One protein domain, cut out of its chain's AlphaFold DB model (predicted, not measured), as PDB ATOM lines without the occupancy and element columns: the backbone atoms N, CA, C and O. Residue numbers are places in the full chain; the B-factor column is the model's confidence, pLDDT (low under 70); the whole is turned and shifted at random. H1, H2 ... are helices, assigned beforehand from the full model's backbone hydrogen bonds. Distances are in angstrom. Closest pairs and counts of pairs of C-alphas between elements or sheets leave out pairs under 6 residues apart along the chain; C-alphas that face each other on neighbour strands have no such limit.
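AT A GLANCE: This is residues 56 to 136 and 147 to 166 of the 247 residues of an uncharacterized protein of Ensete ventricosum (UniProt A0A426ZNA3). H1 and H2 make a corner, H3 runs beside H2, and H4 crosses H3 and packs on the other two; residues 56 to 63 and 130 to 136 stick out. The 101 printed residues, all helix in class, have four named helices in order H1 to H4. The whole is only just compact, close to loose, with a radius of gyration of the C-alphas of 15.1 A, and flat, spanning 48 by 38 by 20 A.

IN THESE COORDINATES: Find C-alpha 56 at (-5.538, -28.862, 33.444); there H1, residues 56 to 77, begins its 31.5 A. H2, residues 79 to 89, spans 15.3 A and H3, residues 108 to 132, 36.7 A. H4, residues 150 to 166, runs 24.7 A to C-alpha 166 at (-15.912, -19.359, 41.886).

HOW THE PARTS SIT: H1 and H2 only just touch, only at the corner, with 3 pairs of C-alphas within 8 A, the closest Leu 75 and Phe 81 at 6.7 A. H3 touches H2 with residues 114 to 125 alone, the same way at a shallow tilt of 19 degrees; look at their closest C-alphas, Phe 81 and Glu 118, 6.6 A apart. Every O i to N i+4 pair is within hydrogen-bond range in H1, H2 and H3, and 12 of 13 in H4.

THE WHOLE: Residues 137 to 146 are cut out, leaving 22.8 A between C-alphas 136 and 147. The link H2 to H3 is long; pLDDT is under 70 in 41 residues, among them 90 to 106.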
ATOM      1  N   ASP A  56      -4.814 -29.107  32.193       45.97
ATOM      2  CA  ASP A  56      -5.538 -28.862  33.444       45.97
ATOM      3  C   ASP A  56      -6.718 -27.898  33.232       45.97
ATOM      4  O   ASP A  56      -7.802 -28.097  33.788       45.97
ATOM      5  N   GLU A  57      -6.558 -26.900  32.358       50.34
ATOM      6  CA  GLU A  57      -7.632 -25.986  31.968       50.34
ATOM      7  C   GLU A  57      -8.748 -26.719  31.213       50.34
ATOM      8  O   GLU A  57      -9.918 -26.538  31.555       50.34
ATOM      9  N   LEU A  58      -8.414 -27.617  30.280       53.72
ATOM     10  CA  LEU A  58      -9.396 -28.421  29.545       53.72
ATOM     11  C   LEU A  58     -10.171 -29.370  30.472       53.72
ATOM     12  O   LEU A  58     -11.397 -29.410  30.411       53.72
ATOM     13  N   ILE A  59      -9.488 -30.068  31.385       54.75
ATOM     14  CA  ILE A  59     -10.126 -30.966  32.367       54.75
ATOM     15  C   ILE A  59     -11.022 -30.173  33.333       54.75
ATOM     16  O   ILE A  59     -12.136 -30.600  33.649       54.75
ATOM     17  N   SER A  60     -10.572 -28.997  33.780       56.56
ATOM     18  CA  SER A  60     -11.377 -28.112  34.630       56.56
ATOM     19  C   SER A  60     -12.594 -27.542  33.892       56.56
ATOM     20  O   SER A  60     -13.656 -27.384  34.496       56.56
ATOM     21  N   ALA A  61     -12.466 -27.276  32.588       52.03
ATOM     22  CA  ALA A  61     -13.540 -26.786  31.738       52.03
ATOM     23  C   ALA A  61     -14.596 -27.869  31.488       52.03
ATOM     24  O   ALA A  61     -15.780 -27.577  31.637       52.03
ATOM     25  N   THR A  62     -14.192 -29.114  31.214       49.47
ATOM     26  CA  THR A  62     -15.112 -30.256  31.061       49.47
ATOM     27  C   THR A  62     -15.850 -30.550  32.365       49.47
ATOM     28  O   THR A  62     -17.074 -30.548  32.387       49.47
ATOM     29  N   LYS A  63     -15.135 -30.633  33.496       59.34
ATOM     30  CA  LYS A  63     -15.755 -30.822  34.822       59.34
ATOM     31  C   LYS A  63     -16.718 -29.687  35.196       59.34
ATOM     32  O   LYS A  63     -17.640 -29.883  35.985       59.34
ATOM     33  N   ARG A  64     -16.488 -28.474  34.682       56.50
ATOM     34  CA  ARG A  64     -17.366 -27.315  34.885       56.50
ATOM     35  C   ARG A  64     -18.590 -27.368  33.968       56.50
ATOM     36  O   ARG A  64     -19.663 -27.008  34.433       56.50
ATOM     37  N   ALA A  65     -18.439 -27.826  32.726       57.75
ATOM     38  CA  ALA A  65     -19.554 -28.058  31.809       57.75
ATOM     39  C   ALA A  65     -20.512 -29.120  32.370       57.75
ATOM     40  O   ALA A  65     -21.695 -28.832  32.519       57.75
ATOM     41  N   ASP A  66     -19.979 -30.247  32.854       60.09
ATOM     42  CA  ASP A  66     -20.772 -31.325  33.465       60.09
ATOM     43  C   ASP A  66     -21.588 -30.832  34.675       60.09
ATOM     44  O   ASP A  66     -22.738 -31.217  34.875       60.09
ATOM     45  N   LYS A  67     -21.012 -29.931  35.485       69.50
ATOM     46  CA  LYS A  67     -21.708 -29.319  36.629       69.50
ATOM     47  C   LYS A  67     -22.801 -28.336  36.212       69.50
ATOM     48  O   LYS A  67     -23.819 -28.265  36.890       69.50
ATOM     49  N   VAL A  68     -22.583 -27.564  35.146       67.31
ATOM     50  CA  VAL A  68     -23.568 -26.601  34.622       67.31
ATOM     51  C   VAL A  68     -24.743 -27.340  33.986       67.31
ATOM     52  O   VAL A  68     -25.882 -26.994  34.272       67.31
ATOM     53  N   GLU A  69     -24.482 -28.390  33.209       75.19
ATOM     54  CA  GLU A  69     -25.528 -29.236  32.618       75.19
ATOM     55  C   GLU A  69     -26.327 -29.981  33.696       75.19
ATOM     56  O   GLU A  69     -27.558 -30.013  33.654       75.19
ATOM     57  N   HIS A  70     -25.653 -30.513  34.723       82.75
ATOM     58  CA  HIS A  70     -26.327 -31.133  35.865       82.75
ATOM     59  C   HIS A  70     -27.193 -30.133  36.645       82.75
ATOM     60  O   HIS A  70     -28.290 -30.473  37.088       82.75
ATOM     61  N   LEU A  71     -26.728 -28.889  36.780       86.06
ATOM     62  CA  LEU A  71     -27.482 -27.818  37.417       86.06
ATOM     63  C   LEU A  71     -28.694 -27.390  36.580       86.06
ATOM     64  O   LEU A  71     -29.771 -27.209  37.135       86.06
ATOM     65  N   GLU A  72     -28.560 -27.267  35.259       88.81
ATOM     66  CA  GLU A  72     -29.699 -26.979  34.378       88.81
ATOM     67  C   GLU A  72     -30.759 -28.083  34.474       88.81
ATOM     68  O   GLU A  72     -31.938 -27.782  34.661       88.81
ATOM     69  N   ALA A  73     -30.348 -29.354  34.459       87.31
ATOM     70  CA  ALA A  73     -31.255 -30.482  34.658       87.31
ATOM     71  C   ALA A  73     -31.948 -30.443  36.034       87.31
ATOM     72  O   ALA A  73     -33.153 -30.683  36.123       87.31
ATOM     73  N   LEU A  74     -31.212 -30.094  37.099       90.00
ATOM     74  CA  LEU A  74     -31.770 -29.918  38.442       90.00
ATOM     75  C   LEU A  74     -32.845 -28.821  38.459       90.00
ATOM     76  O   LEU A  74     -33.941 -29.044  38.972       90.00
ATOM     77  N   LEU A  75     -32.565 -27.661  37.865       89.62
ATOM     78  CA  LEU A  75     -33.505 -26.538  37.815       89.62
ATOM     79  C   LEU A  75     -34.750 -26.864  36.980       89.62
ATOM     80  O   LEU A  75     -35.864 -26.579  37.416       89.62
ATOM     81  N   LEU A  76     -34.581 -27.527  35.833       88.75
ATOM     82  CA  LEU A  76     -35.690 -27.986  34.985       88.75
ATOM     83  C   LEU A  76     -36.550 -29.067  35.654       88.75
ATOM     84  O   LEU A  76     -37.716 -29.231  35.302       88.75
ATOM     85  N   SER A  77     -36.005 -29.800  36.626       87.75
ATOM     86  CA  SER A  77     -36.771 -30.778  37.407       87.75
ATOM     87  C   SER A  77     -37.577 -30.152  38.554       87.75
ATOM     88  O   SER A  77     -38.463 -30.799  39.112       87.75
ATOM     89  N   CYS A  78     -37.294 -28.896  38.913       87.62
ATOM     90  CA  CYS A  78     -37.905 -28.233  40.055       87.62
ATOM     91  C   CYS A  78     -39.126 -27.394  39.651       87.62
ATOM     92  O   CYS A  78     -39.014 -26.296  39.106       87.62
ATOM     93  N   GLN A  79     -40.322 -27.889  39.973       87.06
ATOM     94  CA  GLN A  79     -41.574 -27.247  39.573       87.06
ATOM     95  C   GLN A  79     -41.801 -25.867  40.214       87.06
ATOM     96  O   GLN A  79     -42.324 -24.976  39.545       87.06
ATOM     97  N   SER A  80     -41.406 -25.666  41.478       84.31
ATOM     98  CA  SER A  80     -41.508 -24.352  42.129       84.31
ATOM     99  C   SER A  80     -40.612 -23.334  41.429       84.31
ATOM    100  O   SER A  80     -41.080 -22.268  41.046       84.31
ATOM    101  N   PHE A  81     -39.358 -23.692  41.158       88.38
ATOM    102  CA  PHE A  81     -38.439 -22.840  40.410       88.38
ATOM    103  C   PHE A  81     -38.988 -22.472  39.022       88.38
ATOM    104  O   PHE A  81     -38.982 -21.299  38.649       88.38
ATOM    105  N   LEU A  82     -39.511 -23.448  38.270       87.19
ATOM    106  CA  LEU A  82     -40.073 -23.206  36.938       87.19
ATOM    107  C   LEU A  82     -41.276 -22.260  36.961       87.19
ATOM    108  O   LEU A  82     -41.406 -21.436  36.059       87.19
ATOM    109  N   LEU A  83     -42.130 -22.350  37.985       85.88
ATOM    110  CA  LEU A  83     -43.249 -21.425  38.156       85.88
ATOM    111  C   LEU A  83     -42.748 -19.983  38.322       85.88
ATOM    112  O   LEU A  83     -43.208 -19.097  37.609       85.88
ATOM    113  N   HIS A  84     -41.755 -19.765  39.187       82.00
ATOM    114  CA  HIS A  84     -41.164 -18.441  39.402       82.00
ATOM    115  C   HIS A  84     -40.444 -17.912  38.150       82.00
ATOM    116  O   HIS A  84     -40.548 -16.732  37.814       82.00
ATOM    117  N   ALA A  85     -39.725 -18.780  37.432       84.31
ATOM    118  CA  ALA A  85     -39.095 -18.418  36.166       84.31
ATOM    119  C   ALA A  85     -40.150 -17.997  35.134       84.31
ATOM    120  O   ALA A  85     -39.984 -16.979  34.469       84.31
ATOM    121  N   TYR A  86     -41.252 -18.741  35.039       82.31
ATOM    122  CA  TYR A  86     -42.361 -18.439  34.141       82.31
ATOM    123  C   TYR A  86     -43.061 -17.119  34.492       82.31
ATOM    124  O   TYR A  86     -43.309 -16.314  33.598       82.31
ATOM    125  N   GLU A  87     -43.309 -16.837  35.772       80.75
ATOM    126  CA  GLU A  87     -43.860 -15.546  36.219       80.75
ATOM    127  C   GLU A  87     -42.993 -14.362  35.765       80.75
ATOM    128  O   GLU A  87     -43.519 -13.362  35.275       80.75
ATOM    129  N   LEU A  88     -41.665 -14.512  35.825       74.06
ATOM    130  CA  LEU A  88     -40.727 -13.499  35.344       74.06
ATOM    131  C   LEU A  88     -40.801 -13.289  33.817       74.06
ATOM    132  O   LEU A  88     -40.521 -12.192  33.341       74.06
ATOM    133  N   THR A  89     -41.192 -14.309  33.040       73.25
ATOM    134  CA  THR A  89     -41.386 -14.178  31.578       73.25
ATOM    135  C   THR A  89     -42.663 -13.423  31.198       73.25
ATOM    136  O   THR A  89     -42.739 -12.855  30.107       73.25
ATOM    137  N   LEU A  90     -43.660 -13.419  32.090       69.19
ATOM    138  CA  LEU A  90     -45.004 -12.897  31.831       69.19
ATOM    139  C   LEU A  90     -45.202 -11.423  32.212       69.19
ATOM    140  O   LEU A  90     -46.298 -10.910  31.995       69.19
ATOM    141  N   ASP A  91     -44.187 -10.746  32.759       57.94
ATOM    142  CA  ASP A  91     -44.290  -9.354  33.245       57.94
ATOM    143  C   ASP A  91     -45.448  -9.148  34.251       57.94
ATOM    144  O   ASP A  91     -46.117  -8.116  34.288       57.94
ATOM    145  N   ALA A  92     -45.759 -10.171  35.056       49.97
ATOM    146  CA  ALA A  92     -46.914 -10.147  35.949       49.97
ATOM    147  C   ALA A  92     -46.503  -9.790  37.387       49.97
ATOM    148  O   ALA A  92     -45.830 -10.562  38.067       49.97
ATOM    149  N   HIS A  93     -46.979  -8.640  37.877       51.12
ATOM    150  CA  HIS A  93     -46.898  -8.197  39.278       51.12
ATOM    151  C   HIS A  93     -47.761  -9.057  40.232       51.12
ATOM    152  O   HIS A  93     -48.672  -8.552  40.894       51.12
ATOM    153  N   ALA A  94     -47.517 -10.365  40.301       47.25
ATOM    154  CA  ALA A  94     -48.160 -11.235  41.280       47.25
ATOM    155  C   ALA A  94     -47.321 -11.295  42.575       47.25
ATOM    156  O   ALA A  94     -46.102 -11.461  42.507       47.25
ATOM    157  N   PRO A  95     -47.935 -11.182  43.771       46.12
ATOM    158  CA  PRO A  95     -47.230 -11.431  45.020       46.12
ATOM    159  C   PRO A  95     -46.906 -12.923  45.114       46.12
ATOM    160  O   PRO A  95     -47.810 -13.760  45.179       46.12
ATOM    161  N   SER A  96     -45.617 -13.251  45.132       48.12
ATOM    162  CA  SER A  96     -45.155 -14.626  45.293       48.12
ATOM    163  C   SER A  96     -45.359 -15.075  46.743       48.12
ATOM    164  O   SER A  96     -44.812 -14.488  47.677       48.12
ATOM    165  N   ASN A  97     -46.182 -16.106  46.946       45.66
ATOM    166  CA  ASN A  97     -46.296 -16.782  48.234       45.66
ATOM    167  C   ASN A  97     -45.267 -17.911  48.277       45.66
ATOM    168  O   ASN A  97     -45.337 -18.853  47.491       45.66
ATOM    169  N   HIS A  98     -44.330 -17.816  49.216       48.75
ATOM    170  CA  HIS A  98     -43.242 -18.771  49.383       48.75
ATOM    171  C   HIS A  98     -43.766 -20.180  49.704       48.75
ATOM    172  O   HIS A  98     -44.192 -20.469  50.826       48.75
ATOM    173  N   GLY A  99     -43.705 -21.079  48.723       47.38
ATOM    174  CA  GLY A  99     -43.821 -22.512  48.950       47.38
ATOM    175  C   GLY A  99     -42.506 -23.031  49.517       47.38
ATOM    176  O   GLY A  99     -41.502 -23.085  48.815       47.38
ATOM    177  N   LYS A 100     -42.489 -23.394  50.801       48.72
ATOM    178  CA  LYS A 100     -41.325 -24.029  51.425       48.72
ATOM    179  C   LYS A 100     -41.056 -25.363  50.720       48.72
ATOM    180  O   LYS A 100     -41.948 -26.205  50.665       48.72
ATOM    181  N   LEU A 101     -39.834 -25.553  50.221       52.66
ATOM    182  CA  LEU A 101     -39.332 -26.844  49.749       52.66
ATOM    183  C   LEU A 101     -39.332 -27.837  50.918       52.66
ATOM    184  O   LEU A 101     -38.398 -27.870  51.723       52.66
ATOM    185  N   ASP A 102     -40.414 -28.598  51.035       49.69
ATOM    186  CA  ASP A 102     -40.516 -29.740  51.934       49.69
ATOM    187  C   ASP A 102     -40.165 -30.987  51.120       49.69
ATOM    188  O   ASP A 102     -40.893 -31.403  50.222       49.69
ATOM    189  N   GLY A 103     -38.966 -31.503  51.364       47.28
ATOM    190  CA  GLY A 103     -38.385 -32.615  50.629       47.28
ATOM    191  C   GLY A 103     -37.272 -33.231  51.459       47.28
ATOM    192  O   GLY A 103     -36.181 -32.669  51.571       47.28
ATOM    193  N   ASP A 104     -37.617 -34.347  52.088       52.69
ATOM    194  CA  ASP A 104     -36.735 -35.230  52.837       52.69
ATOM    195  C   ASP A 104     -35.641 -35.780  51.898       52.69
ATOM    196  O   ASP A 104     -35.912 -36.130  50.752       52.69
ATOM    197  N   GLU A 105     -34.397 -35.790  52.378       53.25
ATOM    198  CA  GLU A 105     -33.219 -36.396  51.730       53.25
ATOM    199  C   GLU A 105     -32.804 -35.888  50.323       53.25
ATOM    200  O   GLU A 105     -32.350 -36.648  49.471       53.25
ATOM    201  N   VAL A 106     -32.872 -34.576  50.071       53.97
ATOM    202  CA  VAL A 106     -32.181 -33.961  48.917       53.97
ATOM    203  C   VAL A 106     -30.691 -33.780  49.232       53.97
ATOM    204  O   VAL A 106     -30.335 -33.317  50.320       53.97
ATOM    205  N   ASP A 107     -29.821 -34.119  48.273       71.62
ATOM    206  CA  ASP A 107     -28.383 -33.830  48.315       71.62
ATOM    207  C   ASP A 107     -28.131 -32.382  48.787       71.62
ATOM    208  O   ASP A 107     -28.775 -31.432  48.329       71.62
ATOM    209  N   LYS A 108     -27.214 -32.202  49.744       71.81
ATOM    210  CA  LYS A 108     -26.965 -30.898  50.384       71.81
ATOM    211  C   LYS A 108     -26.564 -29.841  49.358       71.81
ATOM    212  O   LYS A 108     -26.955 -28.681  49.506       71.81
ATOM    213  N   ASP A 109     -25.845 -30.256  48.320       77.50
ATOM    214  CA  ASP A 109     -25.422 -29.379  47.235       77.50
ATOM    215  C   ASP A 109     -26.613 -28.990  46.349       77.50
ATOM    216  O   ASP A 109     -26.793 -27.810  46.054       77.50
ATOM    217  N   ALA A 110     -27.497 -29.933  46.009       82.31
ATOM    218  CA  ALA A 110     -28.723 -29.645  45.262       82.31
ATOM    219  C   ALA A 110     -29.644 -28.662  46.007       82.31
ATOM    220  O   ALA A 110     -30.176 -27.729  45.402       82.31
ATOM    221  N   LYS A 111     -29.776 -28.805  47.332       85.31
ATOM    222  CA  LYS A 111     -30.544 -27.865  48.162       85.31
ATOM    223  C   LYS A 111     -29.927 -26.465  48.179       85.31
ATOM    224  O   LYS A 111     -30.658 -25.480  48.103       85.31
ATOM    225  N   LEU A 112     -28.598 -26.374  48.273       85.69
ATOM    226  CA  LEU A 112     -27.888 -25.098  48.201       85.69
ATOM    227  C   LEU A 112     -28.102 -24.431  46.839       85.69
ATOM    228  O   LEU A 112     -28.464 -23.259  46.791       85.69
ATOM    229  N   TYR A 113     -27.916 -25.173  45.745       88.12
ATOM    230  CA  TYR A 113     -28.089 -24.641  44.397       88.12
ATOM    231  C   TYR A 113     -29.511 -24.164  44.139       88.12
ATOM    232  O   TYR A 113     -29.684 -23.097  43.555       88.12
ATOM    233  N   LEU A 114     -30.514 -24.901  44.614       89.56
ATOM    234  CA  LEU A 114     -31.903 -24.494  44.469       89.56
ATOM    235  C   LEU A 114     -32.214 -23.227  45.280       89.56
ATOM    236  O   LEU A 114     -32.820 -22.305  44.747       89.56
ATOM    237  N   GLY A 115     -31.697 -23.121  46.509       88.19
ATOM    238  CA  GLY A 115     -31.799 -21.891  47.299       88.19
ATOM    239  C   GLY A 115     -31.110 -20.693  46.633       88.19
ATOM    240  O   GLY A 115     -31.666 -19.598  46.596       88.19
ATOM    241  N   CYS A 116     -29.927 -20.890  46.035       88.38
ATOM    242  CA  CYS A 116     -29.269 -19.848  45.243       88.38
ATOM    243  C   CYS A 116     -30.097 -19.456  44.011       88.38
ATOM    244  O   CYS A 116     -30.150 -18.279  43.657       88.38
ATOM    245  N   ALA A 117     -30.734 -20.425  43.354       90.00
ATOM    246  CA  ALA A 117     -31.556 -20.192  42.174       90.00
ATOM    247  C   ALA A 117     -32.796 -19.346  42.498       90.00
ATOM    248  O   ALA A 117     -33.082 -18.384  41.785       90.00
ATOM    249  N   GLU A 118     -33.481 -19.662  43.601       88.88
ATOM    250  CA  GLU A 118     -34.611 -18.884  44.122       88.88
ATOM    251  C   GLU A 118     -34.198 -17.442  44.445       88.88
ATOM    252  O   GLU A 118     -34.841 -16.493  43.999       88.88
ATOM    253  N   GLU A 119     -33.078 -17.261  45.154       87.94
ATOM    254  CA  GLU A 119     -32.572 -15.935  45.517       87.94
ATOM    255  C   GLU A 119     -32.180 -15.104  44.279       87.94
ATOM    256  O   GLU A 119     -32.369 -13.886  44.241       87.94
ATOM    257  N   LEU A 120     -31.614 -15.741  43.250       86.62
ATOM    258  CA  LEU A 120     -31.241 -15.074  42.003       86.62
ATOM    259  C   LEU A 120     -32.463 -14.660  41.173       86.62
ATOM    260  O   LEU A 120     -32.465 -13.552  40.637       86.62
ATOM    261  N   ILE A 121     -33.502 -15.499  41.090       85.44
ATOM    262  CA  ILE A 121     -34.763 -15.118  40.433       85.44
ATOM    263  C   ILE A 121     -35.428 -13.954  41.172       85.44
ATOM    264  O   ILE A 121     -35.864 -12.997  40.533       85.44
ATOM    265  N   GLU A 122     -35.464 -13.994  42.503       82.50
ATOM    266  CA  GLU A 122     -36.097 -12.939  43.295       82.50
ATOM    267  C   GLU A 122     -35.368 -11.596  43.147       82.50
ATOM    268  O   GLU A 122     -36.006 -10.568  42.916       82.50
ATOM    269  N   ARG A 123     -34.027 -11.588  43.156       78.50
ATOM    270  CA  ARG A 123     -33.257 -10.368  42.841       78.50
ATOM    271  C   ARG A 123     -33.579  -9.827  41.452       78.50
ATOM    272  O   ARG A 123     -33.686  -8.617  41.267       78.50
ATOM    273  N   LYS A 124     -33.740 -10.714  40.469       78.25
ATOM    274  CA  LYS A 124     -34.078 -10.351  39.087       78.25
ATOM    275  C   LYS A 124     -35.447  -9.670  39.011       78.25
ATOM    276  O   LYS A 124     -35.573  -8.649  38.337       78.25
ATOM    277  N   ARG A 125     -36.431 -10.189  39.754       76.62
ATOM    278  CA  ARG A 125     -37.772  -9.603  39.908       76.62
ATOM    279  C   ARG A 125     -37.704  -8.209  40.531       76.62
ATOM    280  O   ARG A 125     -38.178  -7.251  39.929       76.62
ATOM    281  N   GLN A 126     -37.032  -8.076  41.674       74.75
ATOM    282  CA  GLN A 126     -36.862  -6.791  42.364       74.75
ATOM    283  C   GLN A 126     -36.161  -5.755  41.481       74.75
ATOM    284  O   GLN A 126     -36.542  -4.588  41.453       74.75
ATOM    285  N   HIS A 127     -35.154  -6.170  40.713       71.69
ATOM    286  CA  HIS A 127     -34.473  -5.273  39.788       71.69
ATOM    287  C   HIS A 127     -35.381  -4.823  38.632       71.69
ATOM    288  O   HIS A 127     -35.331  -3.657  38.233       71.69
ATOM    289  N   ALA A 128     -36.218  -5.717  38.096       68.69
ATOM    290  CA  ALA A 128     -37.212  -5.353  37.089       68.69
ATOM    291  C   ALA A 128     -38.209  -4.314  37.639       68.69
ATOM    292  O   ALA A 128     -38.440  -3.294  36.988       68.69
ATOM    293  N   GLU A 129     -38.701  -4.507  38.869       66.69
ATOM    294  CA  GLU A 129     -39.574  -3.553  39.569       66.69
ATOM    295  C   GLU A 129     -38.887  -2.189  39.763       66.69
ATOM    296  O   GLU A 129     -39.422  -1.151  39.371       66.69
ATOM    297  N   LEU A 130     -37.656  -2.170  40.286       63.06
ATOM    298  CA  LEU A 130     -36.894  -0.935  40.508       63.06
ATOM    299  C   LEU A 130     -36.585  -0.187  39.202       63.06
ATOM    300  O   LEU A 130     -36.620   1.045  39.166       63.06
ATOM    301  N   SER A 131     -36.304  -0.911  38.116       58.66
ATOM    302  CA  SER A 131     -36.022  -0.304  36.814       58.66
ATOM    303  C   SER A 131     -37.272   0.265  36.128       58.66
ATOM    304  O   SER A 131     -37.122   1.124  35.259       58.66
ATOM    305  N   GLY A 132     -38.479  -0.175  36.498       52.66
ATOM    306  CA  GLY A 132     -39.745   0.364  35.985       52.66
ATOM    307  C   GLY A 132     -40.148   1.710  36.599       52.66
ATOM    308  O   GLY A 132     -40.955   2.435  36.018       52.66
ATOM    309  N   HIS A 133     -39.571   2.082  37.747       47.44
ATOM    310  CA  HIS A 133     -40.015   3.236  38.538       47.44
ATOM    311  C   HIS A 133     -39.085   4.464  38.502       47.44
ATOM    312  O   HIS A 133     -39.435   5.486  39.095       47.44
ATOM    313  N   HIS A 134     -37.943   4.432  37.796       41.38
ATOM    314  CA  HIS A 134     -36.983   5.548  37.800       41.38
ATOM    315  C   HIS A 134     -36.723   6.158  36.399       41.38
ATOM    316  O   HIS A 134     -36.187   5.479  35.524       41.38
ATOM    317  N   PRO A 135     -37.002   7.464  36.171       38.88
ATOM    318  CA  PRO A 135     -36.821   8.123  34.865       38.88
ATOM    319  C   PRO A 135     -35.365   8.433  34.457       38.88
ATOM    320  O   PRO A 135     -35.137   8.983  33.383       38.88
ATOM    321  N   THR A 136     -34.360   8.089  35.266       43.06
ATOM    322  CA  THR A 136     -32.937   8.330  34.961       43.06
ATOM    323  C   THR A 136     -32.188   7.003  34.924       43.06
ATOM    324  O   THR A 136     -31.422   6.656  35.820       43.06
ATOM    325  N   HIS A 147     -38.902 -10.733  25.734       58.62
ATOM    326  CA  HIS A 147     -39.481 -11.814  26.539       58.62
ATOM    327  C   HIS A 147     -38.540 -13.030  26.617       58.62
ATOM    328  O   HIS A 147     -38.460 -13.822  25.678       58.62
ATOM    329  N   ALA A 148     -37.804 -13.161  27.725       66.75
ATOM    330  CA  ALA A 148     -36.857 -14.250  27.905       66.75
ATOM    331  C   ALA A 148     -37.642 -15.556  28.046       66.75
ATOM    332  O   ALA A 148     -38.636 -15.599  28.768       66.75
ATOM    333  N   SER A 149     -37.218 -16.624  27.371       82.56
ATOM    334  CA  SER A 149     -37.833 -17.938  27.573       82.56
ATOM    335  C   SER A 149     -37.455 -18.512  28.942       82.56
ATOM    336  O   SER A 149     -36.449 -18.126  29.545       82.56
ATOM    337  N   VAL A 150     -38.230 -19.484  29.430       84.06
ATOM    338  CA  VAL A 150     -37.885 -20.216  30.662       84.06
ATOM    339  C   VAL A 150     -36.510 -20.878  30.534       84.06
ATOM    340  O   VAL A 150     -35.705 -20.773  31.454       84.06
ATOM    341  N   ASP A 151     -36.190 -21.459  29.374       85.25
ATOM    342  CA  ASP A 151     -34.869 -22.047  29.104       85.25
ATOM    343  C   ASP A 151     -33.743 -21.006  29.190       85.25
ATOM    344  O   ASP A 151     -32.667 -21.278  29.725       85.25
ATOM    345  N   GLN A 152     -33.993 -19.783  28.710       84.88
ATOM    346  CA  GLN A 152     -33.034 -18.690  28.827       84.88
ATOM    347  C   GLN A 152     -32.815 -18.300  30.293       84.88
ATOM    348  O   GLN A 152     -31.668 -18.121  30.705       84.88
ATOM    349  N   ILE A 153     -33.882 -18.214  31.095       85.62
ATOM    350  CA  ILE A 153     -33.778 -17.939  32.534       85.62
ATOM    351  C   ILE A 153     -32.997 -19.053  33.234       85.62
ATOM    352  O   ILE A 153     -32.071 -18.758  33.986       85.62
ATOM    353  N   VAL A 154     -33.310 -20.320  32.960       89.06
ATOM    354  CA  VAL A 154     -32.589 -21.477  33.517       89.06
ATOM    355  C   VAL A 154     -31.096 -21.381  33.201       89.06
ATOM    356  O   VAL A 154     -30.270 -21.476  34.112       89.06
ATOM    357  N   GLY A 155     -30.738 -21.118  31.941       87.94
ATOM    358  CA  GLY A 155     -29.344 -20.979  31.526       87.94
ATOM    359  C   GLY A 155     -28.642 -19.774  32.164       87.94
ATOM    360  O   GLY A 155     -27.478 -19.863  32.559       87.94
ATOM    361  N   GLU A 156     -29.326 -18.636  32.305       86.25
ATOM    362  CA  GLU A 156     -28.800 -17.448  32.992       86.25
ATOM    363  C   GLU A 156     -28.523 -17.725  34.476       86.25
ATOM    364  O   GLU A 156     -27.435 -17.402  34.969       86.25
ATOM    365  N   ILE A 157     -29.473 -18.360  35.170       88.31
ATOM    366  CA  ILE A 157     -29.373 -18.704  36.592       88.31
ATOM    367  C   ILE A 157     -28.297 -19.768  36.820       88.31
ATOM    368  O   ILE A 157     -27.438 -19.576  37.681       88.31
ATOM    369  N   SER A 158     -28.261 -20.829  36.011       88.56
ATOM    370  CA  SER A 158     -27.235 -21.878  36.096       88.56
ATOM    371  C   SER A 158     -25.826 -21.302  35.920       88.56
ATOM    372  O   SER A 158     -24.930 -21.514  36.744       88.56
ATOM    373  N   LYS A 159     -25.635 -20.437  34.911       86.94
ATOM    374  CA  LYS A 159     -24.374 -19.700  34.728       86.94
ATOM    375  C   LYS A 159     -24.077 -18.769  35.901       86.94
ATOM    376  O   LYS A 159     -22.905 -18.579  36.223       86.94
ATOM    377  N   GLY A 160     -25.091 -18.140  36.492       86.81
ATOM    378  CA  GLY A 160     -24.971 -17.281  37.674       86.81
ATOM    379  C   GLY A 160     -24.426 -18.041  38.880       86.81
ATOM    380  O   GLY A 160     -23.384 -17.682  39.424       86.81
ATOM    381  N   ILE A 161     -25.052 -19.166  39.210       88.31
ATOM    382  CA  ILE A 161     -24.612 -20.086  40.266       88.31
ATOM    383  C   ILE A 161     -23.191 -20.593  39.991       88.31
ATOM    384  O   ILE A 161     -22.343 -20.580  40.883       88.31
ATOM    385  N   GLY A 162     -22.878 -20.953  38.743       85.50
ATOM    386  CA  GLY A 162     -21.524 -21.343  38.347       85.50
ATOM    387  C   GLY A 162     -20.480 -20.230  38.525       85.50
ATOM    388  O   GLY A 162     -19.310 -20.524  38.768       85.50
ATOM    389  N   ARG A 163     -20.869 -18.948  38.428       84.44
ATOM    390  CA  ARG A 163     -19.998 -17.807  38.767       84.44
ATOM    391  C   ARG A 163     -19.858 -17.638  40.278       84.44
ATOM    392  O   ARG A 163     -18.734 -17.456  40.737       84.44
ATOM    393  N   LEU A 164     -20.948 -17.750  41.037       84.75
ATOM    394  CA  LEU A 164     -20.935 -17.683  42.505       84.75
ATOM    395  C   LEU A 164     -20.063 -18.783  43.115       84.75
ATOM    396  O   LEU A 164     -19.293 -18.519  44.033       84.75
ATOM    397  N   ALA A 165     -20.083 -19.991  42.551       83.44
ATOM    398  CA  ALA A 165     -19.212 -21.080  42.985       83.44
ATOM    399  C   ALA A 165     -17.716 -20.715  42.903       83.44
ATOM    400  O   ALA A 165     -16.928 -21.180  43.715       83.44
ATOM    401  N   LYS A 166     -17.310 -19.820  41.991       81.56
ATOM    402  CA  LYS A 166     -15.912 -19.359  41.886       81.56
ATOM    403  C   LYS A 166     -15.514 -18.384  42.994       81.56
ATOM    404  O   LYS A 166     -14.333 -18.127  43.198       81.56
TER     405      LYS A 166